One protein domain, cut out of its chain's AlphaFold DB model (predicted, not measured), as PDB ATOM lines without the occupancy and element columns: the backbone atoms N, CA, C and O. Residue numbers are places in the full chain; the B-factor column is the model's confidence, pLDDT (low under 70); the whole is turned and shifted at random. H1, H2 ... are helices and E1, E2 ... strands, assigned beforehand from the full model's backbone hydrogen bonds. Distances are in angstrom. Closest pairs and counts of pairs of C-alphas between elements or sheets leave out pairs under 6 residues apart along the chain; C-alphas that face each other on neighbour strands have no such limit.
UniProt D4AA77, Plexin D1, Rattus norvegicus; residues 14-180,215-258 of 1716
ATOM      1  N   VAL A  14     -32.221  27.578 -10.117       89.38
ATOM      2  CA  VAL A  14     -32.197  26.118  -9.979       89.38
ATOM      3  C   VAL A  14     -30.863  25.698  -9.385       89.38
ATOM      4  O   VAL A  14     -29.823  26.270  -9.713       89.38
ATOM      5  N   GLY A  15     -30.892  24.693  -8.518       87.92
ATOM      6  CA  GLY A  15     -29.704  24.113  -7.906       87.92
ATOM      7  C   GLY A  15     -29.748  22.596  -7.994       87.92
ATOM      8  O   GLY A  15     -30.811  21.999  -7.843       87.92
ATOM      9  N   LEU A  16     -28.598  21.976  -8.239       89.46
ATOM     10  CA  LEU A  16     -28.418  20.530  -8.211       89.46
ATOM     11  C   LEU A  16     -27.204  20.197  -7.352       89.46
ATOM     12  O   LEU A  16     -26.087  20.622  -7.654       89.46
ATOM     13  N   VAL A  17     -27.431  19.425  -6.292       87.36
ATOM     14  CA  VAL A  17     -26.349  18.880  -5.470       87.36
ATOM     15  C   VAL A  17     -25.708  17.735  -6.244       87.36
ATOM     16  O   VAL A  17     -26.349  16.728  -6.541       87.36
ATOM     17  N   LEU A  18     -24.451  17.918  -6.622       80.39
ATOM     18  CA  LEU A  18     -23.649  16.922  -7.307       80.39
ATOM     19  C   LEU A  18     -22.983  16.012  -6.269       80.39
ATOM     20  O   LEU A  18     -22.477  16.512  -5.253       80.39
ATOM     21  N   PRO A  19     -22.923  14.697  -6.533       68.70
ATOM     22  CA  PRO A  19     -22.189  13.782  -5.678       68.70
ATOM     23  C   PRO A  19     -20.698  14.173  -5.609       68.70
ATOM     24  O   PRO A  19     -20.160  14.763  -6.564       68.70
ATOM     25  N   PRO A  20     -20.027  13.866  -4.483       65.20
ATOM     26  CA  PRO A  20     -18.599  14.118  -4.322       65.20
ATOM     27  C   PRO A  20     -17.809  13.394  -5.419       65.20
ATOM     28  O   PRO A  20     -18.154  12.275  -5.808       65.20
ATOM     29  N   ALA A  21     -16.764  14.035  -5.952       57.86
ATOM     30  CA  ALA A  21     -15.832  13.323  -6.818       57.86
ATOM     31  C   ALA A  21     -14.998  12.408  -5.916       57.86
ATOM     32  O   ALA A  21     -14.453  12.855  -4.915       57.86
ATOM     33  N   SER A  22     -14.920  11.116  -6.214       50.51
ATOM     34  CA  SER A  22     -14.085  10.189  -5.440       50.51
ATOM     35  C   SER A  22     -12.638  10.696  -5.388       50.51
ATOM     36  O   SER A  22     -12.001  10.819  -6.434       50.51
ATOM     37  N   GLY A  23     -12.150  10.998  -4.183       50.63
ATOM     38  CA  GLY A  23     -10.854  11.642  -3.941       50.63
ATOM     39  C   GLY A  23     -10.947  13.095  -3.449       50.63
ATOM     40  O   GLY A  23      -9.976  13.592  -2.891       50.63
ATOM     41  N   THR A  24     -12.105  13.760  -3.573       53.18
ATOM     42  CA  THR A  24     -12.367  15.093  -3.004       53.18
ATOM     43  C   THR A  24     -13.549  15.035  -2.027       53.18
ATOM     44  O   THR A  24     -14.656  14.622  -2.363       53.18
ATOM     45  N   GLY A  25     -13.304  15.398  -0.764       52.61
ATOM     46  CA  GLY A  25     -14.186  15.122   0.381       52.61
ATOM     47  C   GLY A  25     -15.485  15.934   0.493       52.61
ATOM     48  O   GLY A  25     -16.126  15.861   1.536       52.61
ATOM     49  N   GLY A  26     -15.900  16.676  -0.540       65.09
ATOM     50  CA  GLY A  26     -17.026  17.615  -0.468       65.09
ATOM     51  C   GLY A  26     -18.075  17.424  -1.564       65.09
ATOM     52  O   GLY A  26     -17.758  17.161  -2.727       65.09
ATOM     53  N   SER A  27     -19.354  17.588  -1.213       76.14
ATOM     54  CA  SER A  27     -20.436  17.745  -2.195       76.14
ATOM     55  C   SER A  27     -20.277  19.059  -2.969       76.14
ATOM     56  O   SER A  27     -19.686  20.016  -2.476       76.14
ATOM     57  N   ARG A  28     -20.822  19.133  -4.186       81.54
ATOM     58  CA  ARG A  28     -20.767  20.344  -5.028       81.54
ATOM     59  C   ARG A  28     -22.173  20.796  -5.402       81.54
ATOM     60  O   ARG A  28     -23.090  19.989  -5.453       81.54
ATOM     61  N   LEU A  29     -22.356  22.078  -5.674       86.08
ATOM     62  CA  LEU A  29     -23.611  22.692  -6.091       86.08
ATOM     63  C   LEU A  29     -23.473  23.242  -7.501       86.08
ATOM     64  O   LEU A  29     -22.830  24.267  -7.710       86.08
ATOM     65  N   LEU A  30     -24.133  22.614  -8.467       87.99
ATOM     66  CA  LEU A  30     -24.392  23.259  -9.747       87.99
ATOM     67  C   LEU A  30     -25.567  24.220  -9.563       87.99
ATOM     68  O   LEU A  30     -26.664  23.781  -9.229       87.99
ATOM     69  N   VAL A  31     -25.355  25.515  -9.784       88.13
ATOM     70  CA  VAL A  31     -26.400  26.535  -9.654       88.13
ATOM     71  C   VAL A  31     -26.520  27.363 -10.925       88.13
ATOM     72  O   VAL A  31     -25.513  27.798 -11.486       88.13
ATOM     73  N   GLY A  32     -27.759  27.582 -11.363       87.80
ATOM     74  CA  GLY A  32     -28.109  28.528 -12.417       87.80
ATOM     75  C   GLY A  32     -29.087  29.576 -11.890       87.80
ATOM     76  O   GLY A  32     -30.089  29.213 -11.271       87.80
ATOM     77  N   ALA A  33     -28.802  30.862 -12.102       85.25
ATOM     78  CA  ALA A  33     -29.600  31.966 -11.567       85.25
ATOM     79  C   ALA A  33     -29.826  33.071 -12.609       85.25
ATOM     80  O   ALA A  33     -28.899  33.518 -13.281       85.25
ATOM     81  N   THR A  34     -31.073  33.530 -12.740       83.13
ATOM     82  CA  THR A  34     -31.448  34.606 -13.665       83.13
ATOM     83  C   THR A  34     -30.867  35.947 -13.222       83.13
ATOM     84  O   THR A  34     -31.066  36.378 -12.087       83.13
ATOM     85  N   TYR A  35     -30.235  36.668 -14.149       75.39
ATOM     86  CA  TYR A  35     -29.840  38.056 -13.930       75.39
ATOM     87  C   TYR A  35     -31.070  38.972 -13.812       75.39
ATOM     88  O   TYR A  35     -31.911  39.021 -14.711       75.39
ATOM     89  N   THR A  36     -31.184  39.711 -12.707       68.55
ATOM     90  CA  THR A  36     -32.327  40.606 -12.436       68.55
ATOM     91  C   THR A  36     -32.083  42.056 -12.833       68.55
ATOM     92  O   THR A  36     -33.041  42.805 -12.976       68.55
ATOM     93  N   GLY A  37     -30.825  42.492 -12.960       64.74
ATOM     94  CA  GLY A  37     -30.478  43.906 -13.150       64.74
ATOM     95  C   GLY A  37     -30.801  44.830 -11.964       64.74
ATOM     96  O   GLY A  37     -30.489  46.019 -12.028       64.74
ATOM     97  N   TYR A  38     -31.397  44.316 -10.884       60.90
ATOM     98  CA  TYR A  38     -31.672  45.065  -9.659       60.90
ATOM     99  C   TYR A  38     -30.543  44.854  -8.653       60.90
ATOM    100  O   TYR A  38     -30.188  43.719  -8.332       60.90
ATOM    101  N   GLY A  39     -29.993  45.957  -8.145       56.95
ATOM    102  CA  GLY A  39     -29.115  45.903  -6.983       56.95
ATOM    103  C   GLY A  39     -29.910  45.505  -5.740       56.95
ATOM    104  O   GLY A  39     -31.084  45.845  -5.616       56.95
ATOM    105  N   SER A  40     -29.277  44.782  -4.824       56.90
ATOM    106  CA  SER A  40     -29.826  44.537  -3.484       56.90
ATOM    107  C   SER A  40     -29.191  45.506  -2.486       56.90
ATOM    108  O   SER A  40     -28.175  46.125  -2.799       56.90
ATOM    109  N   ALA A  41     -29.728  45.603  -1.266       57.19
ATOM    110  CA  ALA A  41     -29.091  46.370  -0.188       57.19
ATOM    111  C   ALA A  41     -27.628  45.938   0.073       57.19
ATOM    112  O   ALA A  41     -26.828  46.735   0.549       57.19
ATOM    113  N   PHE A  42     -27.277  44.693  -0.281       51.56
ATOM    114  CA  PHE A  42     -25.932  44.127  -0.146       51.56
ATOM    115  C   PHE A  42     -25.052  44.313  -1.393       51.56
ATOM    116  O   PHE A  42     -23.831  44.261  -1.293       51.56
ATOM    117  N   PHE A  43     -25.665  44.528  -2.562       55.84
ATOM    118  CA  PHE A  43     -24.999  44.656  -3.862       55.84
ATOM    119  C   PHE A  43     -25.659  45.793  -4.646       55.84
ATOM    120  O   PHE A  43     -26.519  45.526  -5.496       55.84
ATOM    121  N   PRO A  44     -25.353  47.062  -4.316       55.08
ATOM    122  CA  PRO A  44     -25.922  48.205  -5.012       55.08
ATOM    123  C   PRO A  44     -25.517  48.171  -6.488       55.08
ATOM    124  O   PRO A  44     -24.401  47.797  -6.840       55.08
ATOM    125  N   ARG A  45     -26.454  48.550  -7.363       56.61
ATOM    126  CA  ARG A  45     -26.262  48.531  -8.817       56.61
ATOM    127  C   ARG A  45     -25.107  49.465  -9.179       56.61
ATOM    128  O   ARG A  45     -25.236  50.681  -9.026       56.61
ATOM    129  N   ASN A  46     -23.985  48.905  -9.619       51.47
ATOM    130  CA  ASN A  46     -22.791  49.684  -9.896       51.47
ATOM    131  C   ASN A  46     -22.850  50.212 -11.332       51.47
ATOM    132  O   ASN A  46     -22.852  49.446 -12.285       51.47
ATOM    133  N   ARG A  47     -22.908  51.538 -11.503       54.77
ATOM    134  CA  ARG A  47     -22.905  52.164 -12.839       54.77
ATOM    135  C   ARG A  47     -21.505  52.225 -13.470       54.77
ATOM    136  O   ARG A  47     -21.387  52.663 -14.610       54.77
ATOM    137  N   SER A  48     -20.466  51.811 -12.744       50.79
ATOM    138  CA  SER A  48     -19.094  51.727 -13.247       50.79
ATOM    139  C   SER A  48     -18.904  50.505 -14.155       50.79
ATOM    140  O   SER A  48     -19.139  49.371 -13.737       50.79
ATOM    141  N   LEU A  49     -18.422  50.744 -15.380       52.82
ATOM    142  CA  LEU A  49     -17.957  49.717 -16.326       52.82
ATOM    143  C   LEU A  49     -16.701  48.968 -15.840       52.82
ATOM    144  O   LEU A  49     -16.313  47.989 -16.460       52.82
ATOM    145  N   GLU A  50     -16.052  49.414 -14.763       45.76
ATOM    146  CA  GLU A  50     -14.754  48.875 -14.337       45.76
ATOM    147  C   GLU A  50     -14.836  47.973 -13.099       45.76
ATOM    148  O   GLU A  50     -13.907  47.213 -12.839       45.76
ATOM    149  N   ASP A  51     -15.951  47.974 -12.357       43.95
ATOM    150  CA  ASP A  51     -16.035  47.257 -11.075       43.95
ATOM    151  C   ASP A  51     -17.220  46.274 -11.024       43.95
ATOM    152  O   ASP A  51     -18.126  46.320 -10.187       43.95
ATOM    153  N   HIS A  52     -17.174  45.335 -11.975       47.66
ATOM    154  CA  HIS A  52     -18.135  44.248 -12.216       47.66
ATOM    155  C   HIS A  52     -18.161  43.144 -11.145       47.66
ATOM    156  O   HIS A  52     -18.911  42.175 -11.268       47.66
ATOM    157  N   ARG A  53     -17.337  43.248 -10.097       49.40
ATOM    158  CA  ARG A  53     -17.269  42.252  -9.015       49.40
ATOM    159  C   ARG A  53     -18.477  42.297  -8.075       49.40
ATOM    160  O   ARG A  53     -18.700  41.334  -7.347       49.40
ATOM    161  N   PHE A  54     -19.254  43.382  -8.115       47.94
ATOM    162  CA  PHE A  54     -20.324  43.666  -7.155       47.94
ATOM    163  C   PHE A  54     -21.743  43.641  -7.745       47.94
ATOM    164  O   PHE A  54     -22.702  43.829  -7.005       47.94
ATOM    165  N   GLU A  55     -21.914  43.378  -9.045       53.30
ATOM    166  CA  GLU A  55     -23.239  43.164  -9.648       53.30
ATOM    167  C   GLU A  55     -23.611  41.672  -9.646       53.30
ATOM    168  O   GLU A  55     -22.731  40.817  -9.749       53.30
ATOM    169  N   ASN A  56     -24.911  41.350  -9.565       53.57
ATOM    170  CA  ASN A  56     -25.468  39.988  -9.656       53.57
ATOM    171  C   ASN A  56     -24.851  39.174 -10.819       53.57
ATOM    172  O   ASN A  56     -25.376  39.204 -11.924       53.57
ATOM    173  N   THR A  57     -23.748  38.448 -10.626       54.67
ATOM    174  CA  THR A  57     -23.142  37.635 -11.701       54.67
ATOM    175  C   THR A  57     -22.296  36.524 -11.085       54.67
ATOM    176  O   THR A  57     -21.285  36.835 -10.453       54.67
ATOM    177  N   PRO A  58     -22.685  35.240 -11.212       54.56
ATOM    178  CA  PRO A  58     -22.830  34.572 -12.516       54.56
ATOM    179  C   PRO A  58     -24.089  33.706 -12.711       54.56
ATOM    180  O   PRO A  58     -24.677  33.207 -11.755       54.56
ATOM    181  N   GLU A  59     -24.438  33.477 -13.978       69.76
ATOM    182  CA  GLU A  59     -25.671  32.827 -14.422       69.76
ATOM    183  C   GLU A  59     -25.620  31.289 -14.457       69.76
ATOM    184  O   GLU A  59     -26.663  30.680 -14.260       69.76
ATOM    185  N   ILE A  60     -24.460  30.635 -14.616       85.52
ATOM    186  CA  ILE A  60     -24.280  29.192 -14.319       85.52
ATOM    187  C   ILE A  60     -22.921  28.990 -13.642       85.52
ATOM    188  O   ILE A  60     -21.907  29.485 -14.130       85.52
ATOM    189  N   SER A  61     -22.866  28.273 -12.518       83.35
ATOM    190  CA  SER A  61     -21.607  28.008 -11.804       83.35
ATOM    191  C   SER A  61     -21.633  26.690 -11.035       83.35
ATOM    192  O   SER A  61     -22.696  26.261 -10.588       83.35
ATOM    193  N   ILE A  62     -20.461  26.076 -10.846       81.91
ATOM    194  CA  ILE A  62     -20.270  24.976  -9.891       81.91
ATOM    195  C   ILE A  62     -19.621  25.551  -8.633       81.91
ATOM    196  O   ILE A  62     -18.552  26.164  -8.688       81.91
ATOM    197  N   ARG A  63     -20.297  25.383  -7.502       80.62
ATOM    198  CA  ARG A  63     -19.885  25.893  -6.197       80.62
ATOM    199  C   ARG A  63     -19.595  24.749  -5.240       80.62
ATOM    200  O   ARG A  63     -20.197  23.689  -5.362       80.62
ATOM    201  N   SER A  64     -18.711  24.949  -4.278       78.45
ATOM    202  CA  SER A  64     -18.499  23.965  -3.223       78.45
ATOM    203  C   SER A  64     -19.701  23.954  -2.266       78.45
ATOM    204  O   SER A  64     -20.230  24.998  -1.876       78.45
ATOM    205  N   LEU A  65     -20.172  22.751  -1.947       77.76
ATOM    206  CA  LEU A  65     -21.215  22.445  -0.963       77.76
ATOM    207  C   LEU A  65     -20.615  21.615   0.180       77.76
ATOM    208  O   LEU A  65     -21.282  20.785   0.799       77.76
ATOM    209  N   ASP A  66     -19.323  21.810   0.413       67.37
ATOM    210  CA  ASP A  66     -18.580  21.103   1.432       67.37
ATOM    211  C   ASP A  66     -18.926  21.656   2.819       67.37
ATOM    212  O   ASP A  66     -18.271  22.549   3.345       67.37
ATOM    213  N   ALA A  67     -20.022  21.152   3.386       60.37
ATOM    214  CA  ALA A  67     -20.460  21.490   4.737       60.37
ATOM    215  C   ALA A  67     -19.678  20.734   5.827       60.37
ATOM    216  O   ALA A  67     -19.837  21.052   7.003       60.37
ATOM    217  N   ARG A  68     -18.885  19.716   5.450       61.96
ATOM    218  CA  ARG A  68     -18.058  18.920   6.374       61.96
ATOM    219  C   ARG A  68     -16.584  19.344   6.361       61.96
ATOM    220  O   ARG A  68     -15.879  19.021   7.310       61.96
ATOM    221  N   GLY A  69     -16.135  20.047   5.320       62.30
ATOM    222  CA  GLY A  69     -14.830  20.696   5.229       62.30
ATOM    223  C   GLY A  69     -14.875  22.193   5.552       62.30
ATOM    224  O   GLY A  69     -15.620  22.647   6.417       62.30
ATOM    225  N   ASP A  70     -14.041  22.968   4.861       66.21
ATOM    226  CA  ASP A  70     -13.852  24.402   5.094       66.21
ATOM    227  C   ASP A  70     -15.143  25.203   4.813       66.21
ATOM    228  O   ASP A  70     -15.494  25.457   3.657       66.21
ATOM    229  N   LEU A  71     -15.836  25.656   5.871       72.39
ATOM    230  CA  LEU A  71     -17.021  26.526   5.784       72.39
ATOM    231  C   LEU A  71     -16.747  27.810   4.978       72.39
ATOM    232  O   LEU A  71     -17.684  28.387   4.421       72.39
ATOM    233  N   ALA A  72     -15.488  28.257   4.861       70.21
ATOM    234  CA  ALA A  72     -15.107  29.362   3.984       70.21
ATOM    235  C   ALA A  72     -15.273  29.032   2.495       70.21
ATOM    236  O   ALA A  72     -15.475  29.961   1.712       70.21
ATOM    237  N   LYS A  73     -15.207  27.749   2.110       71.98
ATOM    238  CA  LYS A  73     -15.486  27.250   0.754       71.98
ATOM    239  C   LYS A  73     -16.975  27.056   0.488       71.98
ATOM    240  O   LYS A  73     -17.370  26.893  -0.665       71.98
ATOM    241  N   LEU A  74     -17.830  27.096   1.510       76.47
ATOM    242  CA  LEU A  74     -19.266  26.947   1.307       76.47
ATOM    243  C   LEU A  74     -19.781  28.044   0.357       76.47
ATOM    244  O   LEU A  74     -19.656  29.242   0.615       76.47
ATOM    245  N   PHE A  75     -20.356  27.625  -0.771       78.72
ATOM    246  CA  PHE A  75     -20.817  28.477  -1.871       78.72
ATOM    247  C   PHE A  75     -19.737  29.296  -2.601       78.72
ATOM    248  O   PHE A  75     -20.091  30.158  -3.419       78.72
ATOM    249  N   THR A  76     -18.447  29.037  -2.370       73.89
ATOM    250  CA  THR A  76     -17.383  29.533  -3.256       73.89
ATOM    251  C   THR A  76     -17.370  28.722  -4.540       73.89
ATOM    252  O   THR A  76     -17.935  27.634  -4.603       73.89
ATOM    253  N   PHE A  77     -16.732  29.232  -5.586       73.24
ATOM    254  CA  PHE A  77     -16.511  28.448  -6.799       73.24
ATOM    255  C   PHE A  77     -15.641  27.222  -6.476       73.24
ATOM    256  O   PHE A  77     -14.694  27.333  -5.700       73.24
ATOM    257  N   ASP A  78     -16.005  26.059  -7.028       60.79
ATOM    258  CA  ASP A  78     -15.311  24.774  -6.803       60.79
ATOM    259  C   ASP A  78     -13.857  24.806  -7.321       60.79
ATOM    260  O   ASP A  78     -12.977  24.138  -6.791       60.79
ATOM    261  N   LEU A  79     -13.598  25.659  -8.320       59.80
ATOM    262  CA  LEU A  79     -12.270  26.060  -8.791       59.80
ATOM    263  C   LEU A  79     -12.201  27.595  -8.830       59.80
ATOM    264  O   LEU A  79     -13.238  28.259  -8.888       59.80
ATOM    265  N   ASN A  80     -10.991  28.157  -8.760       53.69
ATOM    266  CA  ASN A  80     -10.726  29.600  -8.711       53.69
ATOM    267  C   ASN A  80     -11.568  30.368  -9.760       53.69
ATOM    268  O   ASN A  80     -11.632  29.926 -10.899       53.69
ATOM    269  N   PRO A  81     -12.205  31.520  -9.458       50.28
ATOM    270  CA  PRO A  81     -13.044  32.240 -10.429       50.28
ATOM    271  C   PRO A  81     -12.290  32.785 -11.655       50.28
ATOM    272  O   PRO A  81     -12.937  33.213 -12.613       50.28
ATOM    273  N   SER A  82     -10.953  32.796 -11.619       48.36
ATOM    274  CA  SER A  82     -10.071  33.030 -12.771       48.36
ATOM    275  C   SER A  82      -9.972  31.826 -13.717       48.36
ATOM    276  O   SER A  82      -9.574  32.007 -14.860       48.36
ATOM    277  N   ASP A  83     -10.384  30.640 -13.264       52.85
ATOM    278  CA  ASP A  83     -10.319  29.359 -13.960       52.85
ATOM    279  C   ASP A  83     -11.740  28.766 -14.137       52.85
ATOM    280  O   ASP A  83     -12.309  28.148 -13.239       52.85
ATOM    281  N   ASP A  84     -12.328  28.959 -15.324       61.04
ATOM    282  CA  ASP A  84     -13.175  28.005 -16.079       61.04
ATOM    283  C   ASP A  84     -14.435  27.325 -15.461       61.04
ATOM    284  O   ASP A  84     -15.134  26.590 -16.162       61.04
ATOM    285  N   ASN A  85     -14.816  27.563 -14.200       67.91
ATOM    286  CA  ASN A  85     -15.986  26.928 -13.550       67.91
ATOM    287  C   ASN A  85     -17.241  27.817 -13.443       67.91
ATOM    288  O   ASN A  85     -18.129  27.610 -12.604       67.91
ATOM    289  N   ILE A  86     -17.328  28.817 -14.319       76.16
ATOM    290  CA  ILE A  86     -18.327  29.884 -14.292       76.16
ATOM    291  C   ILE A  86     -18.708  30.291 -15.721       76.16
ATOM    292  O   ILE A  86     -17.846  30.576 -16.547       76.16
ATOM    293  N   LEU A  87     -20.004  30.353 -16.021       80.15
ATOM    294  CA  LEU A  87     -20.531  30.925 -17.261       80.15
ATOM    295  C   LEU A  87     -21.257  32.224 -16.926       80.15
ATOM    296  O   LEU A  87     -22.182  32.241 -16.108       80.15
ATOM    297  N   LYS A  88     -20.814  33.312 -17.561       75.92
ATOM    298  CA  LYS A  88     -21.376  34.655 -17.397       75.92
ATOM    299  C   LYS A  88     -22.001  35.147 -18.696       75.92
ATOM    300  O   LYS A  88     -21.420  34.961 -19.766       75.92
ATOM    301  N   ILE A  89     -23.128  35.847 -18.607       74.48
ATOM    302  CA  ILE A  89     -23.671  36.597 -19.748       74.48
ATOM    303  C   ILE A  89     -22.836  37.876 -19.932       74.48
ATOM    304  O   ILE A  89     -22.606  38.625 -18.981       74.48
ATOM    305  N   LYS A  90     -22.379  38.155 -21.163       71.06
ATOM    306  CA  LYS A  90     -21.662  39.405 -21.491       71.06
ATOM    307  C   LYS A  90     -22.538  40.620 -21.150       71.06
ATOM    308  O   LYS A  90     -23.712  40.625 -21.499       71.06
ATOM    309  N   GLN A  91     -21.982  41.668 -20.534       65.56
ATOM    310  CA  GLN A  91     -22.755  42.818 -20.025       65.56
ATOM    311  C   GLN A  91     -23.686  43.445 -21.080       65.56
ATOM    312  O   GLN A  91     -24.862  43.655 -20.801       65.56
ATOM    313  N   GLY A  92     -23.201  43.659 -22.311       67.01
ATOM    314  CA  GLY A  92     -24.021  44.186 -23.414       67.01
ATOM    315  C   GLY A  92     -25.146  43.247 -23.876       67.01
ATOM    316  O   GLY A  92     -26.137  43.702 -24.434       67.01
ATOM    317  N   ALA A  93     -25.025  41.948 -23.591       71.24
ATOM    318  CA  ALA A  93     -26.034  40.937 -23.888       71.24
ATOM    319  C   ALA A  93     -27.037  40.735 -22.738       71.24
ATOM    320  O   ALA A  93     -28.127  40.238 -22.991       71.24
ATOM    321  N   LYS A  94     -26.725  41.131 -21.493       68.53
ATOM    322  CA  LYS A  94     -27.617  40.949 -20.326       68.53
ATOM    323  C   LYS A  94     -28.955  41.674 -20.466       68.53
ATOM    324  O   LYS A  94     -29.963  41.223 -19.933       68.53
ATOM    325  N   GLU A  95     -28.965  42.805 -21.167       62.91
ATOM    326  CA  GLU A  95     -30.200  43.536 -21.460       62.91
ATOM    327  C   GLU A  95     -31.017  42.904 -22.591       62.91
ATOM    328  O   GLU A  95     -32.234  43.077 -22.635       62.91
ATOM    329  N   GLN A  96     -30.350  42.182 -23.494       65.72
ATOM    330  CA  GLN A  96     -30.949  41.573 -24.680       65.72
ATOM    331  C   GLN A  96     -31.407  40.136 -24.430       65.72
ATOM    332  O   GLN A  96     -32.397  39.718 -25.013       65.72
ATOM    333  N   HIS A  97     -30.719  39.397 -23.557       70.60
ATOM    334  CA  HIS A  97     -30.938  37.981 -23.286       70.60
ATOM    335  C   HIS A  97     -31.086  37.736 -21.784       70.60
ATOM    336  O   HIS A  97     -30.127  37.813 -21.016       70.60
ATOM    337  N   LYS A  98     -32.301  37.385 -21.373       76.11
ATOM    338  CA  LYS A  98     -32.643  36.981 -20.016       76.11
ATOM    339  C   LYS A  98     -32.755  35.459 -19.955       76.11
ATOM    340  O   LYS A  98     -33.642  34.868 -20.566       76.11
ATOM    341  N   LEU A  99     -31.858  34.823 -19.201       84.16
ATOM    342  CA  LEU A  99     -31.895  33.376 -18.981       84.16
ATOM    343  C   LEU A  99     -32.840  33.029 -17.825       84.16
ATOM    344  O   LEU A  99     -32.606  33.431 -16.684       84.16
ATOM    345  N   GLY A 100     -33.899  32.278 -18.112       84.76
ATOM    346  CA  GLY A 100     -34.779  31.646 -17.130       84.76
ATOM    347  C   GLY A 100     -34.390  30.183 -16.923       84.76
ATOM    348  O   GLY A 100     -34.259  29.444 -17.885       84.76
ATOM    349  N   PHE A 101     -34.213  29.737 -15.689       89.37
ATOM    350  CA  PHE A 101     -33.852  28.368 -15.341       89.37
ATOM    351  C   PHE A 101     -35.092  27.582 -14.921       89.37
ATOM    352  O   PHE A 101     -35.806  27.999 -14.014       89.37
ATOM    353  N   VAL A 102     -35.338  26.446 -15.575       89.99
ATOM    354  CA  VAL A 102     -36.547  25.631 -15.373       89.99
ATOM    355  C   VAL A 102     -36.281  24.463 -14.428       89.99
ATOM    356  O   VAL A 102     -36.994  24.289 -13.446       89.99
ATOM    357  N   ARG A 103     -35.259  23.640 -14.704       91.68
ATOM    358  CA  ARG A 103     -34.884  22.516 -13.828       91.68
ATOM    359  C   ARG A 103     -33.420  22.130 -13.997       91.68
ATOM    360  O   ARG A 103     -32.885  22.186 -15.102       91.68
ATOM    361  N   ALA A 104     -32.807  21.677 -12.910       92.00
ATOM    362  CA  ALA A 104     -31.522  20.992 -12.914       92.00
ATOM    363  C   ALA A 104     -31.725  19.542 -12.452       92.00
ATOM    364  O   ALA A 104     -32.464  19.306 -11.494       92.00
ATOM    365  N   PHE A 105     -31.128  18.566 -13.136       91.22
ATOM    366  CA  PHE A 105     -31.283  17.149 -12.786       91.22
ATOM    367  C   PHE A 105     -30.091  16.294 -13.228       91.22
ATOM    368  O   PHE A 105     -29.373  16.639 -14.166       91.22
ATOM    369  N   LEU A 106     -29.886  15.166 -12.548       87.99
ATOM    370  CA  LEU A 106     -28.916  14.144 -12.944       87.99
ATOM    371  C   LEU A 106     -29.542  13.183 -13.952       87.99
ATOM    372  O   LEU A 106     -30.743  12.919 -13.902       87.99
ATOM    373  N   HIS A 107     -28.717  12.624 -14.833       84.78
ATOM    374  CA  HIS A 107     -29.110  11.459 -15.616       84.78
ATOM    375  C   HIS A 107     -29.460  10.297 -14.661       84.78
ATOM    376  O   HIS A 107     -28.600   9.908 -13.865       84.78
ATOM    377  N   PRO A 108     -30.686   9.748 -14.689       73.68
ATOM    378  CA  PRO A 108     -31.047   8.627 -13.825       73.68
ATOM    379  C   PRO A 108     -30.243   7.374 -14.205       73.68
ATOM    380  O   PRO A 108     -30.171   7.004 -15.371       73.68
ATOM    381  N   ALA A 109     -29.598   6.736 -13.225       60.75
ATOM    382  CA  ALA A 109     -28.752   5.569 -13.471       60.75
ATOM    383  C   ALA A 109     -29.582   4.374 -13.978       60.75
ATOM    384  O   ALA A 109     -30.601   4.028 -13.377       60.75
ATOM    385  N   VAL A 110     -29.121   3.730 -15.056       51.92
ATOM    386  CA  VAL A 110     -29.655   2.462 -15.581       51.92
ATOM    387  C   VAL A 110     -28.670   1.345 -15.204       51.92
ATOM    388  O   VAL A 110     -27.609   1.235 -15.823       51.92
ATOM    389  N   PRO A 111     -28.951   0.525 -14.177       43.92
ATOM    390  CA  PRO A 111     -28.119  -0.634 -13.851       43.92
ATOM    391  C   PRO A 111     -28.263  -1.712 -14.945       43.92
ATOM    392  O   PRO A 111     -29.384  -1.909 -15.412       43.92
ATOM    393  N   PRO A 112     -27.203  -2.441 -15.359       45.01
ATOM    394  CA  PRO A 112     -25.818  -2.423 -14.869       45.01
ATOM    395  C   PRO A 112     -24.860  -1.591 -15.755       45.01
ATOM    396  O   PRO A 112     -23.661  -1.535 -15.489       45.01
ATOM    397  N   HIS A 113     -25.373  -0.948 -16.808       42.29
ATOM    398  CA  HIS A 113     -24.598  -0.320 -17.880       42.29
ATOM    399  C   HIS A 113     -24.891   1.184 -17.990       42.29
ATOM    400  O   HIS A 113     -25.537   1.624 -18.935       42.29
ATOM    401  N   SER A 114     -24.393   2.011 -17.066       45.53
ATOM    402  CA  SER A 114     -24.440   3.470 -17.249       45.53
ATOM    403  C   SER A 114     -23.043   4.082 -17.208       45.53
ATOM    404  O   SER A 114     -22.466   4.332 -16.149       45.53
ATOM    405  N   ALA A 115     -22.510   4.301 -18.411       51.64
ATOM    406  CA  ALA A 115     -21.350   5.127 -18.699       51.64
ATOM    407  C   ALA A 115     -21.627   6.601 -18.336       51.64
ATOM    408  O   ALA A 115     -22.691   7.107 -18.661       51.64
ATOM    409  N   HIS A 116     -20.646   7.249 -17.694       57.51
ATOM    410  CA  HIS A 116     -20.558   8.676 -17.326       57.51
ATOM    411  C   HIS A 116     -21.810   9.317 -16.677       57.51
ATOM    412  O   HIS A 116     -22.805   9.566 -17.355       57.51
ATOM    413  N   PRO A 117     -21.761   9.704 -15.386       71.05
ATOM    414  CA  PRO A 117     -22.820  10.526 -14.814       71.05
ATOM    415  C   PRO A 117     -22.834  11.909 -15.495       71.05
ATOM    416  O   PRO A 117     -21.805  12.573 -15.610       71.05
ATOM    417  N   TYR A 118     -24.002  12.352 -15.967       84.27
ATOM    418  CA  TYR A 118     -24.197  13.678 -16.565       84.27
ATOM    419  C   TYR A 118     -25.168  14.503 -15.721       84.27
ATOM    420  O   TYR A 118     -26.163  13.977 -15.216       84.27
ATOM    421  N   ALA A 119     -24.910  15.805 -15.619       89.10
ATOM    422  CA  ALA A 119     -25.859  16.787 -15.110       89.10
ATOM    423  C   ALA A 119     -26.491  17.554 -16.276       89.10
ATOM    424  O   ALA A 119     -25.817  17.886 -17.253       89.10
ATOM    425  N   TYR A 120     -27.780  17.854 -16.161       92.68
ATOM    426  CA  TYR A 120     -28.539  18.606 -17.150       92.68
ATOM    427  C   TYR A 120     -29.129  19.876 -16.537       92.68
ATOM    428  O   TYR A 120     -29.610  19.867 -15.403       92.68
ATOM    429  N   LEU A 121     -29.120  20.957 -17.316       93.15
ATOM    430  CA  LEU A 121     -29.770  22.228 -17.006       93.15
ATOM    431  C   LEU A 121     -30.745  22.570 -18.126       93.15
ATOM    432  O   LEU A 121     -30.341  22.780 -19.268       93.15
ATOM    433  N   ALA A 122     -32.027  22.635 -17.792       93.48
ATOM    434  CA  ALA A 122     -33.072  23.063 -18.705       93.48
ATOM    435  C   ALA A 122     -33.385  24.543 -18.453       93.48
ATOM    436  O   ALA A 122     -33.669  24.934 -17.316       93.48
ATOM    437  N   LEU A 123     -33.304  25.371 -19.493       91.65
ATOM    438  CA  LEU A 123     -33.397  26.825 -19.383       91.65
ATOM    439  C   LEU A 123     -34.057  27.453 -20.618       91.65
ATOM    440  O   LEU A 123     -34.038  26.885 -21.702       91.65
ATOM    441  N   ASN A 124     -34.637  28.634 -20.456       88.94
ATOM    442  CA  ASN A 124     -35.192  29.460 -21.517       88.94
ATOM    443  C   ASN A 124     -34.304  30.684 -21.720       88.94
ATOM    444  O   ASN A 124     -33.927  31.347 -20.758       88.94
ATOM    445  N   SER A 125     -34.024  31.025 -22.971       83.55
ATOM    446  CA  SER A 125     -33.455  32.317 -23.341       83.55
ATOM    447  C   SER A 125     -34.578  33.215 -23.848       83.55
ATOM    448  O   SER A 125     -35.050  33.024 -24.969       83.55
ATOM    449  N   GLU A 126     -35.006  34.176 -23.030       73.30
ATOM    450  CA  GLU A 126     -36.011  35.186 -23.374       73.30
ATOM    451  C   GLU A 126     -35.304  36.469 -23.822       73.30
ATOM    452  O   GLU A 126     -34.336  36.900 -23.195       73.30
ATOM    453  N   ALA A 127     -35.765  37.087 -24.904       61.86
ATOM    454  CA  ALA A 127     -35.248  38.370 -25.360       61.86
ATOM    455  C   ALA A 127     -36.225  39.507 -25.040       61.86
ATOM    456  O   ALA A 127     -37.413  39.269 -24.806       61.86
ATOM    457  N   ARG A 128     -35.708  40.737 -24.912       56.08
ATOM    458  CA  ARG A 128     -36.483  41.895 -24.431       56.08
ATOM    459  C   ARG A 128     -37.761  42.087 -25.258       56.08
ATOM    460  O   ARG A 128     -37.724  42.094 -26.487       56.08
ATOM    461  N   ALA A 129     -38.879  42.308 -24.564       44.02
ATOM    462  CA  ALA A 129     -40.158  42.649 -25.178       44.02
ATOM    463  C   ALA A 129     -39.999  43.916 -26.040       44.02
ATOM    464  O   ALA A 129     -39.814  45.009 -25.508       44.02
ATOM    465  N   GLY A 130     -40.006  43.753 -27.364       44.20
ATOM    466  CA  GLY A 130     -39.785  44.829 -28.336       44.20
ATOM    467  C   GLY A 130     -39.026  44.386 -29.589       44.20
ATOM    468  O   GLY A 130     -39.225  44.974 -30.647       44.20
ATOM    469  N   ASP A 131     -38.222  43.324 -29.499       50.66
ATOM    470  CA  ASP A 131     -37.437  42.826 -30.631       50.66
ATOM    471  C   ASP A 131     -38.191  41.710 -31.380       50.66
ATOM    472  O   ASP A 131     -38.252  40.560 -30.928       50.66
ATOM    473  N   LYS A 132     -38.829  42.076 -32.504       43.57
ATOM    474  CA  LYS A 132     -39.760  41.222 -33.273       43.57
ATOM    475  C   LYS A 132     -39.137  39.917 -33.788       43.57
ATOM    476  O   LYS A 132     -39.885  38.983 -34.071       43.57
ATOM    477  N   ASP A 133     -37.809  39.829 -33.852       43.98
ATOM    478  CA  ASP A 133     -37.085  38.682 -34.413       43.98
ATOM    479  C   ASP A 133     -36.539  37.693 -33.364       43.98
ATOM    480  O   ASP A 133     -35.945  36.666 -33.705       43.98
ATOM    481  N   SER A 134     -36.773  37.935 -32.072       51.41
ATOM    482  CA  SER A 134     -36.141  37.166 -30.995       51.41
ATOM    483  C   SER A 134     -37.102  36.170 -30.316       51.41
ATOM    484  O   SER A 134     -37.680  36.399 -29.255       51.41
ATOM    485  N   GLN A 135     -37.304  35.004 -30.941       56.42
ATOM    486  CA  GLN A 135     -38.101  33.925 -30.336       56.42
ATOM    487  C   GLN A 135     -37.436  33.369 -29.070       56.42
ATOM    488  O   GLN A 135     -36.245  33.051 -29.077       56.42
ATOM    489  N   ALA A 136     -38.232  33.168 -28.013       57.92
ATOM    490  CA  ALA A 136     -37.794  32.450 -26.822       57.92
ATOM    491  C   ALA A 136     -37.315  31.041 -27.207       57.92
ATOM    492  O   ALA A 136     -38.056  30.267 -27.827       57.92
ATOM    493  N   ARG A 137     -36.066  30.719 -26.854       76.25
ATOM    494  CA  ARG A 137     -35.451  29.414 -27.133       76.25
ATOM    495  C   ARG A 137     -35.347  28.605 -25.850       76.25
ATOM    496  O   ARG A 137     -34.673  29.028 -24.915       76.25
ATOM    497  N   SER A 138     -35.973  27.432 -25.841       89.07
ATOM    498  CA  SER A 138     -35.741  26.410 -24.820       89.07
ATOM    499  C   SER A 138     -34.427  25.701 -25.104       89.07
ATOM    500  O   SER A 138     -34.217  25.203 -26.210       89.07
ATOM    501  N   LEU A 139     -33.547  25.653 -24.116       91.38
ATOM    502  CA  LEU A 139     -32.213  25.086 -24.199       91.38
ATOM    503  C   LEU A 139     -32.060  23.983 -23.150       91.38
ATOM    504  O   LEU A 139     -32.507  24.115 -22.009       91.38
ATOM    505  N   LEU A 140     -31.396  22.903 -23.543       93.89
ATOM    506  CA  LEU A 140     -30.931  21.854 -22.649       93.89
ATOM    507  C   LEU A 140     -29.410  21.845 -22.683       93.89
ATOM    508  O   LEU A 140     -28.816  21.522 -23.712       93.89
ATOM    509  N   ALA A 141     -28.790  22.198 -21.565       92.38
ATOM    510  CA  ALA A 141     -27.355  22.090 -21.376       92.38
ATOM    511  C   ALA A 141     -27.004  20.779 -20.670       92.38
ATOM    512  O   ALA A 141     -27.702  20.359 -19.749       92.38
ATOM    513  N   ARG A 142     -25.913  20.142 -21.096       90.92
ATOM    514  CA  ARG A 142     -25.333  18.942 -20.489       90.92
ATOM    515  C   ARG A 142     -23.933  19.262 -19.979       90.92
ATOM    516  O   ARG A 142     -23.151  19.898 -20.681       90.92
ATOM    517  N   ILE A 143     -23.624  18.771 -18.786       88.19
ATOM    518  CA  ILE A 143     -22.345  18.915 -18.088       88.19
ATOM    519  C   ILE A 143     -21.884  17.513 -17.675       88.19
ATOM    520  O   ILE A 143     -22.692  16.690 -17.236       88.19
ATOM    521  N   CYS A 144     -20.598  17.215 -17.837       81.79
ATOM    522  CA  CYS A 144     -20.032  15.929 -17.429       81.79
ATOM    523  C   CYS A 144     -19.692  15.911 -15.941       81.79
ATOM    524  O   CYS A 144     -19.194  16.899 -15.409       81.79
ATOM    525  N   LEU A 145     -19.911  14.772 -15.286       76.47
ATOM    526  CA  LEU A 145     -19.495  14.535 -13.906       76.47
ATOM    527  C   LEU A 145     -18.337  13.520 -13.868       76.47
ATOM    528  O   LEU A 145     -18.250  12.657 -14.747       76.47
ATOM    529  N   PRO A 146     -17.431  13.621 -12.879       64.52
ATOM    530  CA  PRO A 146     -16.271  12.737 -12.761       64.52
ATOM    531  C   PRO A 146     -16.676  11.273 -12.539       64.52
ATOM    532  O   PRO A 146     -17.706  10.975 -11.929       64.52
ATOM    533  N   ARG A 147     -15.856  10.351 -13.054       57.28
ATOM    534  CA  ARG A 147     -16.138   8.912 -13.128       57.28
ATOM    535  C   ARG A 147     -15.249   8.136 -12.156       57.28
ATOM    536  O   ARG A 147     -14.145   7.777 -12.535       57.28
ATOM    537  N   GLY A 148     -15.754   7.826 -10.962       50.43
ATOM    538  CA  GLY A 148     -15.083   6.925 -10.012       50.43
ATOM    539  C   GLY A 148     -13.644   7.321  -9.644       50.43
ATOM    540  O   GLY A 148     -13.137   8.371 -10.049       50.43
ATOM    541  N   ALA A 149     -13.004   6.498  -8.808       34.48
ATOM    542  CA  ALA A 149     -11.687   6.783  -8.242       34.48
ATOM    543  C   ALA A 149     -10.628   6.837  -9.360       34.48
ATOM    544  O   ALA A 149     -10.192   5.796  -9.840       34.48
ATOM    545  N   GLY A 150     -10.263   8.047  -9.805       37.84
ATOM    546  CA  GLY A 150      -9.220   8.288 -10.812       37.84
ATOM    547  C   GLY A 150      -9.621   9.111 -12.046       37.84
ATOM    548  O   GLY A 150      -8.764   9.365 -12.885       37.84
ATOM    549  N   GLY A 151     -10.882   9.537 -12.202       46.76
ATOM    550  CA  GLY A 151     -11.289  10.380 -13.337       46.76
ATOM    551  C   GLY A 151     -11.125  11.882 -13.072       46.76
ATOM    552  O   GLY A 151     -11.856  12.419 -12.238       46.76
ATOM    553  N   ASP A 152     -10.241  12.562 -13.814       48.14
ATOM    554  CA  ASP A 152     -10.054  14.020 -13.735       48.14
ATOM    555  C   ASP A 152     -11.387  14.773 -13.873       48.14
ATOM    556  O   ASP A 152     -12.163  14.570 -14.817       48.14
ATOM    557  N   ALA A 153     -11.667  15.666 -12.920       55.71
ATOM    558  CA  ALA A 153     -12.839  16.526 -12.954       55.71
ATOM    559  C   ALA A 153     -12.719  17.525 -14.120       55.71
ATOM    560  O   ALA A 153     -12.040  18.542 -14.020       55.71
ATOM    561  N   LYS A 154     -13.389  17.225 -15.239       63.39
ATOM    562  CA  LYS A 154     -13.498  18.126 -16.397       63.39
ATOM    563  C   LYS A 154     -14.129  19.455 -15.975       63.39
ATOM    564  O   LYS A 154     -15.114  19.469 -15.232       63.39
ATOM    565  N   LYS A 155     -13.592  20.562 -16.485       69.09
ATOM    566  CA  LYS A 155     -14.057  21.916 -16.150       69.09
ATOM    567  C   LYS A 155     -15.477  22.167 -16.677       69.09
ATOM    568  O   LYS A 155     -15.905  21.555 -17.666       69.09
ATOM    569  N   LEU A 156     -16.225  23.081 -16.046       77.35
ATOM    570  CA  LEU A 156     -17.567  23.456 -16.516       77.35
ATOM    571  C   LEU A 156     -17.510  23.964 -17.963       77.35
ATOM    572  O   LEU A 156     -18.294  23.502 -18.786       77.35
ATOM    573  N   THR A 157     -16.576  24.865 -18.283       76.72
ATOM    574  CA  THR A 157     -16.430  25.426 -19.636       76.72
ATOM    575  C   THR A 157     -16.108  24.369 -20.687       76.72
ATOM    576  O   THR A 157     -16.643  24.457 -21.784       76.72
ATOM    577  N   GLU A 158     -15.312  23.347 -20.359       78.39
ATOM    578  CA  GLU A 158     -14.930  22.256 -21.274       78.39
ATOM    579  C   GLU A 158     -16.059  21.245 -21.516       78.39
ATOM    580  O   GLU A 158     -16.185  20.662 -22.595       78.39
ATOM    581  N   SER A 159     -16.867  20.988 -20.486       82.69
ATOM    582  CA  SER A 159     -17.909  19.961 -20.536       82.69
ATOM    583  C   SER A 159     -19.265  20.490 -21.001       82.69
ATOM    584  O   SER A 159     -20.073  19.697 -21.497       82.69
ATOM    585  N   TYR A 160     -19.503  21.802 -20.878       88.35
ATOM    586  CA  TYR A 160     -20.763  22.447 -21.224       88.35
ATOM    587  C   TYR A 160     -21.047  22.374 -22.726       88.35
ATOM    588  O   TYR A 160     -20.335  22.927 -23.567       88.35
ATOM    589  N   ILE A 161     -22.166  21.738 -23.053       88.37
ATOM    590  CA  ILE A 161     -22.756  21.758 -24.387       88.37
ATOM    591  C   ILE A 161     -24.254  21.965 -24.261       88.37
ATOM    592  O   ILE A 161     -24.899  21.326 -23.432       88.37
ATOM    593  N   GLN A 162     -24.816  22.842 -25.085       90.86
ATOM    594  CA  GLN A 162     -26.252  23.101 -25.104       90.86
ATOM    595  C   GLN A 162     -26.870  22.797 -26.465       90.86
ATOM    596  O   GLN A 162     -26.223  22.930 -27.503       90.86
ATOM    597  N   LEU A 163     -28.143  22.426 -26.469       92.13
ATOM    598  CA  LEU A 163     -28.948  22.266 -27.675       92.13
ATOM    599  C   LEU A 163     -30.331  22.882 -27.477       92.13
ATOM    600  O   LEU A 163     -30.826  22.962 -26.353       92.13
ATOM    601  N   GLY A 164     -30.965  23.302 -28.569       90.38
ATOM    602  CA  GLY A 164     -32.366  23.716 -28.533       90.38
ATOM    603  C   GLY A 164     -33.306  22.523 -28.351       90.38
ATOM    604  O   GLY A 164     -33.061  21.461 -28.918       90.38
ATOM    605  N   LEU A 165     -34.398  22.707 -27.613       91.97
ATOM    606  CA  LEU A 165     -35.520  21.767 -27.555       91.97
ATOM    607  C   LEU A 165     -36.753  22.383 -28.215       91.97
ATOM    608  O   LEU A 165     -37.053  23.562 -28.017       91.97
ATOM    609  N   GLN A 166     -37.482  21.581 -28.985       87.97
ATOM    610  CA  GLN A 166     -38.726  21.982 -29.634       87.97
ATOM    611  C   GLN A 166     -39.770  20.874 -29.525       87.97
ATOM    612  O   GLN A 166     -39.476  19.704 -29.765       87.97
ATOM    613  N   CYS A 167     -41.003  21.257 -29.212       90.37
ATOM    614  CA  CYS A 167     -42.151  20.364 -29.223       90.37
ATOM    615  C   CYS A 167     -43.056  20.790 -30.385       90.37
ATOM    616  O   CYS A 167     -43.589  21.898 -30.376       90.37
ATOM    617  N   ALA A 168     -43.143  19.972 -31.436       86.37
ATOM    618  CA  ALA A 168     -43.881  20.315 -32.652       86.37
ATOM    619  C   ALA A 168     -44.409  19.068 -33.370       86.37
ATOM    620  O   ALA A 168     -43.698  18.072 -33.497       86.37
ATOM    621  N   GLY A 169     -45.653  19.131 -33.848       69.24
ATOM    622  CA  GLY A 169     -46.264  18.100 -34.689       69.24
ATOM    623  C   GLY A 169     -46.385  18.571 -36.140       69.24
ATOM    624  O   GLY A 169     -46.925  19.641 -36.392       69.24
ATOM    625  N   GLY A 170     -45.904  17.776 -37.101       61.12
ATOM    626  CA  GLY A 170     -46.047  18.067 -38.536       61.12
ATOM    627  C   GLY A 170     -45.180  19.225 -39.066       61.12
ATOM    628  O   GLY A 170     -44.485  19.913 -38.326       61.12
ATOM    629  N   ALA A 171     -45.190  19.430 -40.388       51.28
ATOM    630  CA  ALA A 171     -44.358  20.426 -41.083       51.28
ATOM    631  C   ALA A 171     -44.886  21.881 -40.998       51.28
ATOM    632  O   ALA A 171     -44.300  22.789 -41.588       51.28
ATOM    633  N   GLY A 172     -45.996  22.120 -40.290       51.98
ATOM    634  CA  GLY A 172     -46.679  23.415 -40.232       51.98
ATOM    635  C   GLY A 172     -46.137  24.361 -39.153       51.98
ATOM    636  O   GLY A 172     -45.884  23.967 -38.018       51.98
ATOM    637  N   ARG A 173     -46.026  25.656 -39.478       55.17
ATOM    638  CA  ARG A 173     -45.532  26.715 -38.570       55.17
ATOM    639  C   ARG A 173     -46.448  26.980 -37.355       55.17
ATOM    640  O   ARG A 173     -46.002  27.608 -36.400       55.17
ATOM    641  N   GLY A 174     -47.704  26.520 -37.391       57.96
ATOM    642  CA  GLY A 174     -48.727  26.757 -36.360       57.96
ATOM    643  C   GLY A 174     -48.634  25.868 -35.111       57.96
ATOM    644  O   GLY A 174     -49.266  26.164 -34.099       57.96
ATOM    645  N   ASP A 175     -47.814  24.815 -35.143       71.54
ATOM    646  CA  ASP A 175     -47.799  23.755 -34.121       71.54
ATOM    647  C   ASP A 175     -46.535  23.734 -33.251       71.54
ATOM    648  O   ASP A 175     -46.237  22.746 -32.585       71.54
ATOM    649  N   LEU A 176     -45.787  24.840 -33.235       82.35
ATOM    650  CA  LEU A 176     -44.537  24.963 -32.491       82.35
ATOM    651  C   LEU A 176     -44.760  25.441 -31.044       82.35
ATOM    652  O   LEU A 176     -45.163  26.582 -30.816       82.35
ATOM    653  N   TYR A 177     -44.391  24.605 -30.074       86.34
ATOM    654  CA  TYR A 177     -44.296  24.932 -28.649       86.34
ATOM    655  C   TYR A 177     -42.810  25.039 -28.278       86.34
ATOM    656  O   TYR A 177     -42.072  24.051 -28.307       86.34
ATOM    657  N   SER A 178     -42.343  26.260 -28.004       82.29
ATOM    658  CA  SER A 178     -40.906  26.578 -27.945       82.29
ATOM    659  C   SER A 178     -40.419  27.110 -26.599       82.29
ATOM    660  O   SER A 178     -39.217  27.347 -26.462       82.29
ATOM    661  N   ARG A 179     -41.308  27.296 -25.616       87.17
ATOM    662  CA  ARG A 179     -40.975  27.800 -24.277       87.17
ATOM    663  C   ARG A 179     -41.165  26.708 -23.230       87.17
ATOM    664  O   ARG A 179     -42.276  26.240 -23.034       87.17
ATOM    665  N   LEU A 180     -40.101  26.301 -22.556       90.94
ATOM    666  CA  LEU A 180     -40.114  25.199 -21.604       90.94
ATOM    667  C   LEU A 180     -40.679  25.653 -20.254       90.94
ATOM    668  O   LEU A 180     -40.251  26.671 -19.719       90.94
ATOM    669  N   PHE A 215     -32.963  10.178 -23.877       89.86
ATOM    670  CA  PHE A 215     -31.589  10.594 -23.593       89.86
ATOM    671  C   PHE A 215     -30.602  10.128 -24.672       89.86
ATOM    672  O   PHE A 215     -29.623  10.826 -24.938       89.86
ATOM    673  N   ALA A 216     -30.882   8.993 -25.324       88.10
ATOM    674  CA  ALA A 216     -30.085   8.473 -26.431       88.10
ATOM    675  C   ALA A 216     -30.013   9.458 -27.612       88.10
ATOM    676  O   ALA A 216     -28.934   9.673 -28.160       88.10
ATOM    677  N   ASP A 217     -31.122  10.127 -27.950       91.56
ATOM    678  CA  ASP A 217     -31.167  11.111 -29.042       91.56
ATOM    679  C   ASP A 217     -30.341  12.361 -28.698       91.56
ATOM    680  O   ASP A 217     -29.611  12.887 -29.537       91.56
ATOM    681  N   VAL A 218     -30.389  12.803 -27.435       89.78
ATOM    682  CA  VAL A 218     -29.549  13.905 -26.934       89.78
ATOM    683  C   VAL A 218     -28.067  13.537 -27.008       89.78
ATOM    684  O   VAL A 218     -27.247  14.337 -27.460       89.78
ATOM    685  N   GLN A 219     -27.705  12.327 -26.576       86.60
ATOM    686  CA  GLN A 219     -26.326  11.843 -26.642       86.60
ATOM    687  C   GLN A 219     -25.835  11.716 -28.088       86.60
ATOM    688  O   GLN A 219     -24.720  12.146 -28.380       86.60
ATOM    689  N   ALA A 220     -26.664  11.188 -28.992       88.20
ATOM    690  CA  ALA A 220     -26.352  11.074 -30.412       88.20
ATOM    691  C   ALA A 220     -26.144  12.451 -31.058       88.20
ATOM    692  O   ALA A 220     -25.136  12.656 -31.732       88.20
ATOM    693  N   ALA A 221     -27.026  13.418 -30.785       88.97
ATOM    694  CA  ALA A 221     -26.893  14.788 -31.280       88.97
ATOM    695  C   ALA A 221     -25.597  15.454 -30.788       88.97
ATOM    696  O   ALA A 221     -24.886  16.088 -31.567       88.97
ATOM    697  N   ILE A 222     -25.253  15.264 -29.512       86.74
ATOM    698  CA  ILE A 222     -24.014  15.793 -28.932       86.74
ATOM    699  C   ILE A 222     -22.774  15.133 -29.546       86.74
ATOM    700  O   ILE A 222     -21.831  15.840 -29.908       86.74
ATOM    701  N   ARG A 223     -22.760  13.803 -29.697       84.80
ATOM    702  CA  ARG A 223     -21.645  13.090 -30.339       84.80
ATOM    703  C   ARG A 223     -21.480  13.508 -31.796       84.80
ATOM    704  O   ARG A 223     -20.356  13.771 -32.210       84.80
ATOM    705  N   ALA A 224     -22.571  13.635 -32.549       85.71
ATOM    706  CA  ALA A 224     -22.543  14.096 -33.934       85.71
ATOM    707  C   ALA A 224     -21.987  15.525 -34.046       85.71
ATOM    708  O   ALA A 224     -21.086  15.773 -34.843       85.71
ATOM    709  N   ALA A 225     -22.450  16.446 -33.192       83.54
ATOM    710  CA  ALA A 225     -21.953  17.821 -33.160       83.54
ATOM    711  C   ALA A 225     -20.458  17.893 -32.816       83.54
ATOM    712  O   ALA A 225     -19.710  18.640 -33.436       83.54
ATOM    713  N   ARG A 226     -19.997  17.075 -31.865       82.21
ATOM    714  CA  ARG A 226     -18.577  17.009 -31.503       82.21
ATOM    715  C   ARG A 226     -17.717  16.357 -32.582       82.21
ATOM    716  O   ARG A 226     -16.608  16.820 -32.829       82.21
ATOM    717  N   THR A 227     -18.248  15.355 -33.277       82.20
ATOM    718  CA  THR A 227     -17.593  14.755 -34.450       82.20
ATOM    719  C   THR A 227     -17.408  15.802 -35.554       82.20
ATOM    720  O   THR A 227     -16.334  15.890 -36.142       82.20
ATOM    721  N   ALA A 228     -18.408  16.663 -35.776       81.62
ATOM    722  CA  ALA A 228     -18.329  17.763 -36.739       81.62
ATOM    723  C   ALA A 228     -17.309  18.858 -36.353       81.62
ATOM    724  O   ALA A 228     -16.834  19.580 -37.226       81.62
ATOM    725  N   CYS A 229     -16.934  18.960 -35.074       73.81
ATOM    726  CA  CYS A 229     -15.876  19.849 -34.577       73.81
ATOM    727  C   CYS A 229     -14.480  19.189 -34.539       73.81
ATOM    728  O   CYS A 229     -13.596  19.701 -33.856       73.81
ATOM    729  N   PHE A 230     -14.272  18.070 -35.250       70.18
ATOM    730  CA  PHE A 230     -12.986  17.358 -35.365       70.18
ATOM    731  C   PHE A 230     -12.378  16.885 -34.025       70.18
ATOM    732  O   PHE A 230     -11.159  16.798 -33.880       70.18
ATOM    733  N   LEU A 231     -13.218  16.560 -33.036       64.68
ATOM    734  CA  LEU A 231     -12.786  15.983 -31.755       64.68
ATOM    735  C   LEU A 231     -12.372  14.510 -31.921       64.68
ATOM    736  O   LEU A 231     -13.047  13.747 -32.615       64.68
ATOM    737  N   GLN A 232     -11.295  14.093 -31.248       68.87
ATOM    738  CA  GLN A 232     -10.870  12.686 -31.221       68.87
ATOM    739  C   GLN A 232     -11.920  11.802 -30.516       68.87
ATOM    740  O   GLN A 232     -12.655  12.312 -29.665       68.87
ATOM    741  N   PRO A 233     -11.989  10.482 -30.798       66.71
ATOM    742  CA  PRO A 233     -12.981   9.577 -30.202       66.71
ATOM    743  C   PRO A 233     -13.066   9.659 -28.671       66.71
ATOM    744  O   PRO A 233     -14.153   9.667 -28.098       66.71
ATOM    745  N   GLU A 234     -11.917   9.818 -28.015       64.56
ATOM    746  CA  GLU A 234     -11.768   9.956 -26.561       64.56
ATOM    747  C   GLU A 234     -12.364  11.267 -26.006       64.56
ATOM    748  O   GLU A 234     -12.715  11.359 -24.830       64.56
ATOM    749  N   GLN A 235     -12.528  12.288 -26.851       67.19
ATOM    750  CA  GLN A 235     -13.014  13.624 -26.489       67.19
ATOM    751  C   GLN A 235     -14.511  13.820 -26.795       67.19
ATOM    752  O   GLN A 235     -15.113  14.803 -26.347       67.19
ATOM    753  N   LEU A 236     -15.138  12.887 -27.523       70.17
ATOM    754  CA  LEU A 236     -16.538  12.981 -27.953       70.17
ATOM    755  C   LEU A 236     -17.521  13.034 -26.774       70.17
ATOM    756  O   LEU A 236     -18.530  13.741 -26.838       70.17
ATOM    757  N   ASP A 237     -17.226  12.360 -25.662       69.65
ATOM    758  CA  ASP A 237     -18.164  12.268 -24.542       69.65
ATOM    759  C   ASP A 237     -18.083  13.452 -23.569       69.65
ATOM    760  O   ASP A 237     -19.137  13.949 -23.164       69.65
ATOM    761  N   CYS A 238     -16.902  14.027 -23.288       76.37
ATOM    762  CA  CYS A 238     -16.756  15.113 -22.297       76.37
ATOM    763  C   CYS A 238     -15.873  16.319 -22.676       76.37
ATOM    764  O   CYS A 238     -15.682  17.181 -21.826       76.37
ATOM    765  N   GLY A 239     -15.408  16.446 -23.924       72.97
ATOM    766  CA  GLY A 239     -14.579  17.585 -24.346       72.97
ATOM    767  C   GLY A 239     -13.141  17.531 -23.804       72.97
ATOM    768  O   GLY A 239     -12.735  16.556 -23.163       72.97
ATOM    769  N   ALA A 240     -12.344  18.564 -24.091       67.23
ATOM    770  CA  ALA A 240     -10.934  18.668 -23.699       67.23
ATOM    771  C   ALA A 240     -10.457  20.134 -23.650       67.23
ATOM    772  O   ALA A 240     -11.007  20.984 -24.350       67.23
ATOM    773  N   ALA A 241      -9.410  20.389 -22.855       61.63
ATOM    774  CA  ALA A 241      -8.901  21.705 -22.445       61.63
ATOM    775  C   ALA A 241      -8.346  22.616 -23.566       61.63
ATOM    776  O   ALA A 241      -7.969  23.754 -23.303       61.63
ATOM    777  N   HIS A 242      -8.297  22.145 -24.818       61.77
ATOM    778  CA  HIS A 242      -7.656  22.844 -25.945       61.77
ATOM    779  C   HIS A 242      -8.559  22.994 -27.182       61.77
ATOM    780  O   HIS A 242      -8.069  23.186 -28.291       61.77
ATOM    781  N   LEU A 243      -9.880  22.877 -27.013       62.12
ATOM    782  CA  LEU A 243     -10.860  22.873 -28.109       62.12
ATOM    783  C   LEU A 243     -11.914  23.974 -27.943       62.12
ATOM    784  O   LEU A 243     -12.075  24.525 -26.856       62.12
ATOM    785  N   GLN A 244     -12.627  24.299 -29.030       64.72
ATOM    786  CA  GLN A 244     -13.686  25.316 -29.049       64.72
ATOM    787  C   GLN A 244     -14.827  24.923 -28.096       64.72
ATOM    788  O   GLN A 244     -15.714  24.170 -28.477       64.72
ATOM    789  N   HIS A 245     -14.813  25.432 -26.866       69.23
ATOM    790  CA  HIS A 245     -15.896  25.314 -25.883       69.23
ATOM    791  C   HIS A 245     -16.177  26.696 -25.260       69.23
ATOM    792  O   HIS A 245     -15.280  27.544 -25.272       69.23
ATOM    793  N   PRO A 246     -17.380  26.969 -24.709       75.79
ATOM    794  CA  PRO A 246     -18.582  26.125 -24.690       75.79
ATOM    795  C   PRO A 246     -19.217  25.955 -26.081       75.79
ATOM    796  O   PRO A 246     -19.151  26.854 -26.918       75.79
ATOM    797  N   LEU A 247     -19.871  24.812 -26.320       83.43
ATOM    798  CA  LEU A 247     -20.495  24.474 -27.610       83.43
ATOM    799  C   LEU A 247     -22.022  24.622 -27.589       83.43
ATOM    800  O   LEU A 247     -22.686  24.332 -26.591       83.43
ATOM    801  N   THR A 248     -22.601  24.999 -28.733       85.47
ATOM    802  CA  THR A 248     -24.052  24.982 -28.962       85.47
ATOM    803  C   THR A 248     -24.390  24.198 -30.228       85.47
ATOM    804  O   THR A 248     -23.746  24.358 -31.261       85.47
ATOM    805  N   ILE A 249     -25.427  23.368 -30.178       87.33
ATOM    806  CA  ILE A 249     -25.974  22.695 -31.359       87.33
ATOM    807  C   ILE A 249     -27.009  23.633 -31.981       87.33
ATOM    808  O   ILE A 249     -27.981  24.013 -31.327       87.33
ATOM    809  N   LEU A 250     -26.781  24.034 -33.234       82.70
ATOM    810  CA  LEU A 250     -27.650  24.982 -33.943       82.70
ATOM    811  C   LEU A 250     -29.028  24.391 -34.258       82.70
ATOM    812  O   LEU A 250     -30.034  25.098 -34.198       82.70
ATOM    813  N   GLN A 251     -29.077  23.098 -34.588       83.88
ATOM    814  CA  GLN A 251     -30.319  22.407 -34.905       83.88
ATOM    815  C   GLN A 251     -30.988  21.903 -33.614       83.88
ATOM    816  O   GLN A 251     -30.381  21.121 -32.880       83.88
ATOM    817  N   PRO A 252     -32.220  22.341 -33.302       86.37
ATOM    818  CA  PRO A 252     -32.920  21.910 -32.100       86.37
ATOM    819  C   PRO A 252     -33.378  20.455 -32.218       86.37
ATOM    820  O   PRO A 252     -33.822  20.016 -33.282       86.37
ATOM    821  N   LEU A 253     -33.342  19.733 -31.103       90.33
ATOM    822  CA  LEU A 253     -33.949  18.415 -30.991       90.33
ATOM    823  C   LEU A 253     -35.472  18.581 -30.920       90.33
ATOM    824  O   LEU A 253     -35.990  19.289 -30.053       90.33
ATOM    825  N   ARG A 254     -36.183  17.952 -31.859       88.86
ATOM    826  CA  ARG A 254     -37.644  18.016 -31.967       88.86
ATOM    827  C   ARG A 254     -38.281  16.737 -31.439       88.86
ATOM    828  O   ARG A 254     -37.834  15.653 -31.796       88.86
ATOM    829  N   ALA A 255     -39.353  16.878 -30.667       90.58
ATOM    830  CA  ALA A 255     -40.241  15.784 -30.285       90.58
ATOM    831  C   ALA A 255     -41.684  16.094 -30.699       90.58
ATOM    832  O   ALA A 255     -42.097  17.258 -30.730       90.58
ATOM    833  N   SER A 256     -42.452  15.049 -31.008       89.71
ATOM    834  CA  SER A 256     -43.887  15.161 -31.259       89.71
ATOM    835  C   SER A 256     -44.661  15.270 -29.936       89.71
ATOM    836  O   SER A 256     -44.337  14.550 -28.987       89.71
ATOM    837  N   PRO A 257     -45.694  16.130 -29.853       90.52
ATOM    838  CA  PRO A 257     -46.565  16.212 -28.684       90.52
ATOM    839  C   PRO A 257     -47.204  14.858 -28.348       90.52
ATOM    840  O   PRO A 257     -47.905  14.287 -29.177       90.52
ATOM    841  N   VAL A 258     -46.989  14.375 -27.124       90.76
ATOM    842  CA  VAL A 258     -47.665  13.202 -26.538       90.76
ATOM    843  C   VAL A 258     -49.073  13.584 -26.075       90.76
ATOM    844  O   VAL A 258     -50.018  12.818 -26.225       90.76
TER     845      VAL A 258
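What this domain is: This is residues 14 to 180 and 215 to 258 of the 1716 residues of the protein "Plexin D1" of Rattus norvegicus (UniProt D4AA77). With little regular structure, the strongly twisted mixed sheet E4 E5 E6 E7 E8 makes a partial sandwich with the antiparallel meander E1 E2 E3, while H3 covers E7 and E8. Of 211 printed residues, 83 lie in eight named strands and three named helices, class mixed. The whole is compact, radius of gyration of the C-alphas 18.4 A, spanning 56 by 51 by 32 A.

Where its parts are: Residues 14-18 are E1, 28-33 E2, 60-64 E3, 91-94 H1, 97-106 E4, 118-127 E5, 28.4 A long, 137-144 E6, 156-159 H2, 161-168 E7, 215-228 H3 and 247-255 E8. C-alpha 14 is at (-32.197, 26.118, -9.979) and C-alpha 255 at (-40.241, 15.784, -30.285).

How they stand to each other: E4 and E5 are antiparallel, N 100 and O 124 2.8 A apart. E1 touches E4, with C-alphas 16 and 104 closest, at 5.7 A. H3's height over its sheet is 9.3 A.

The domain as a whole: Residues 181 to 214 are cut, C-alphas 180 and 215 17.0 A apart; E2 to E3 is a long link; 96 residues have pLDDT under 70.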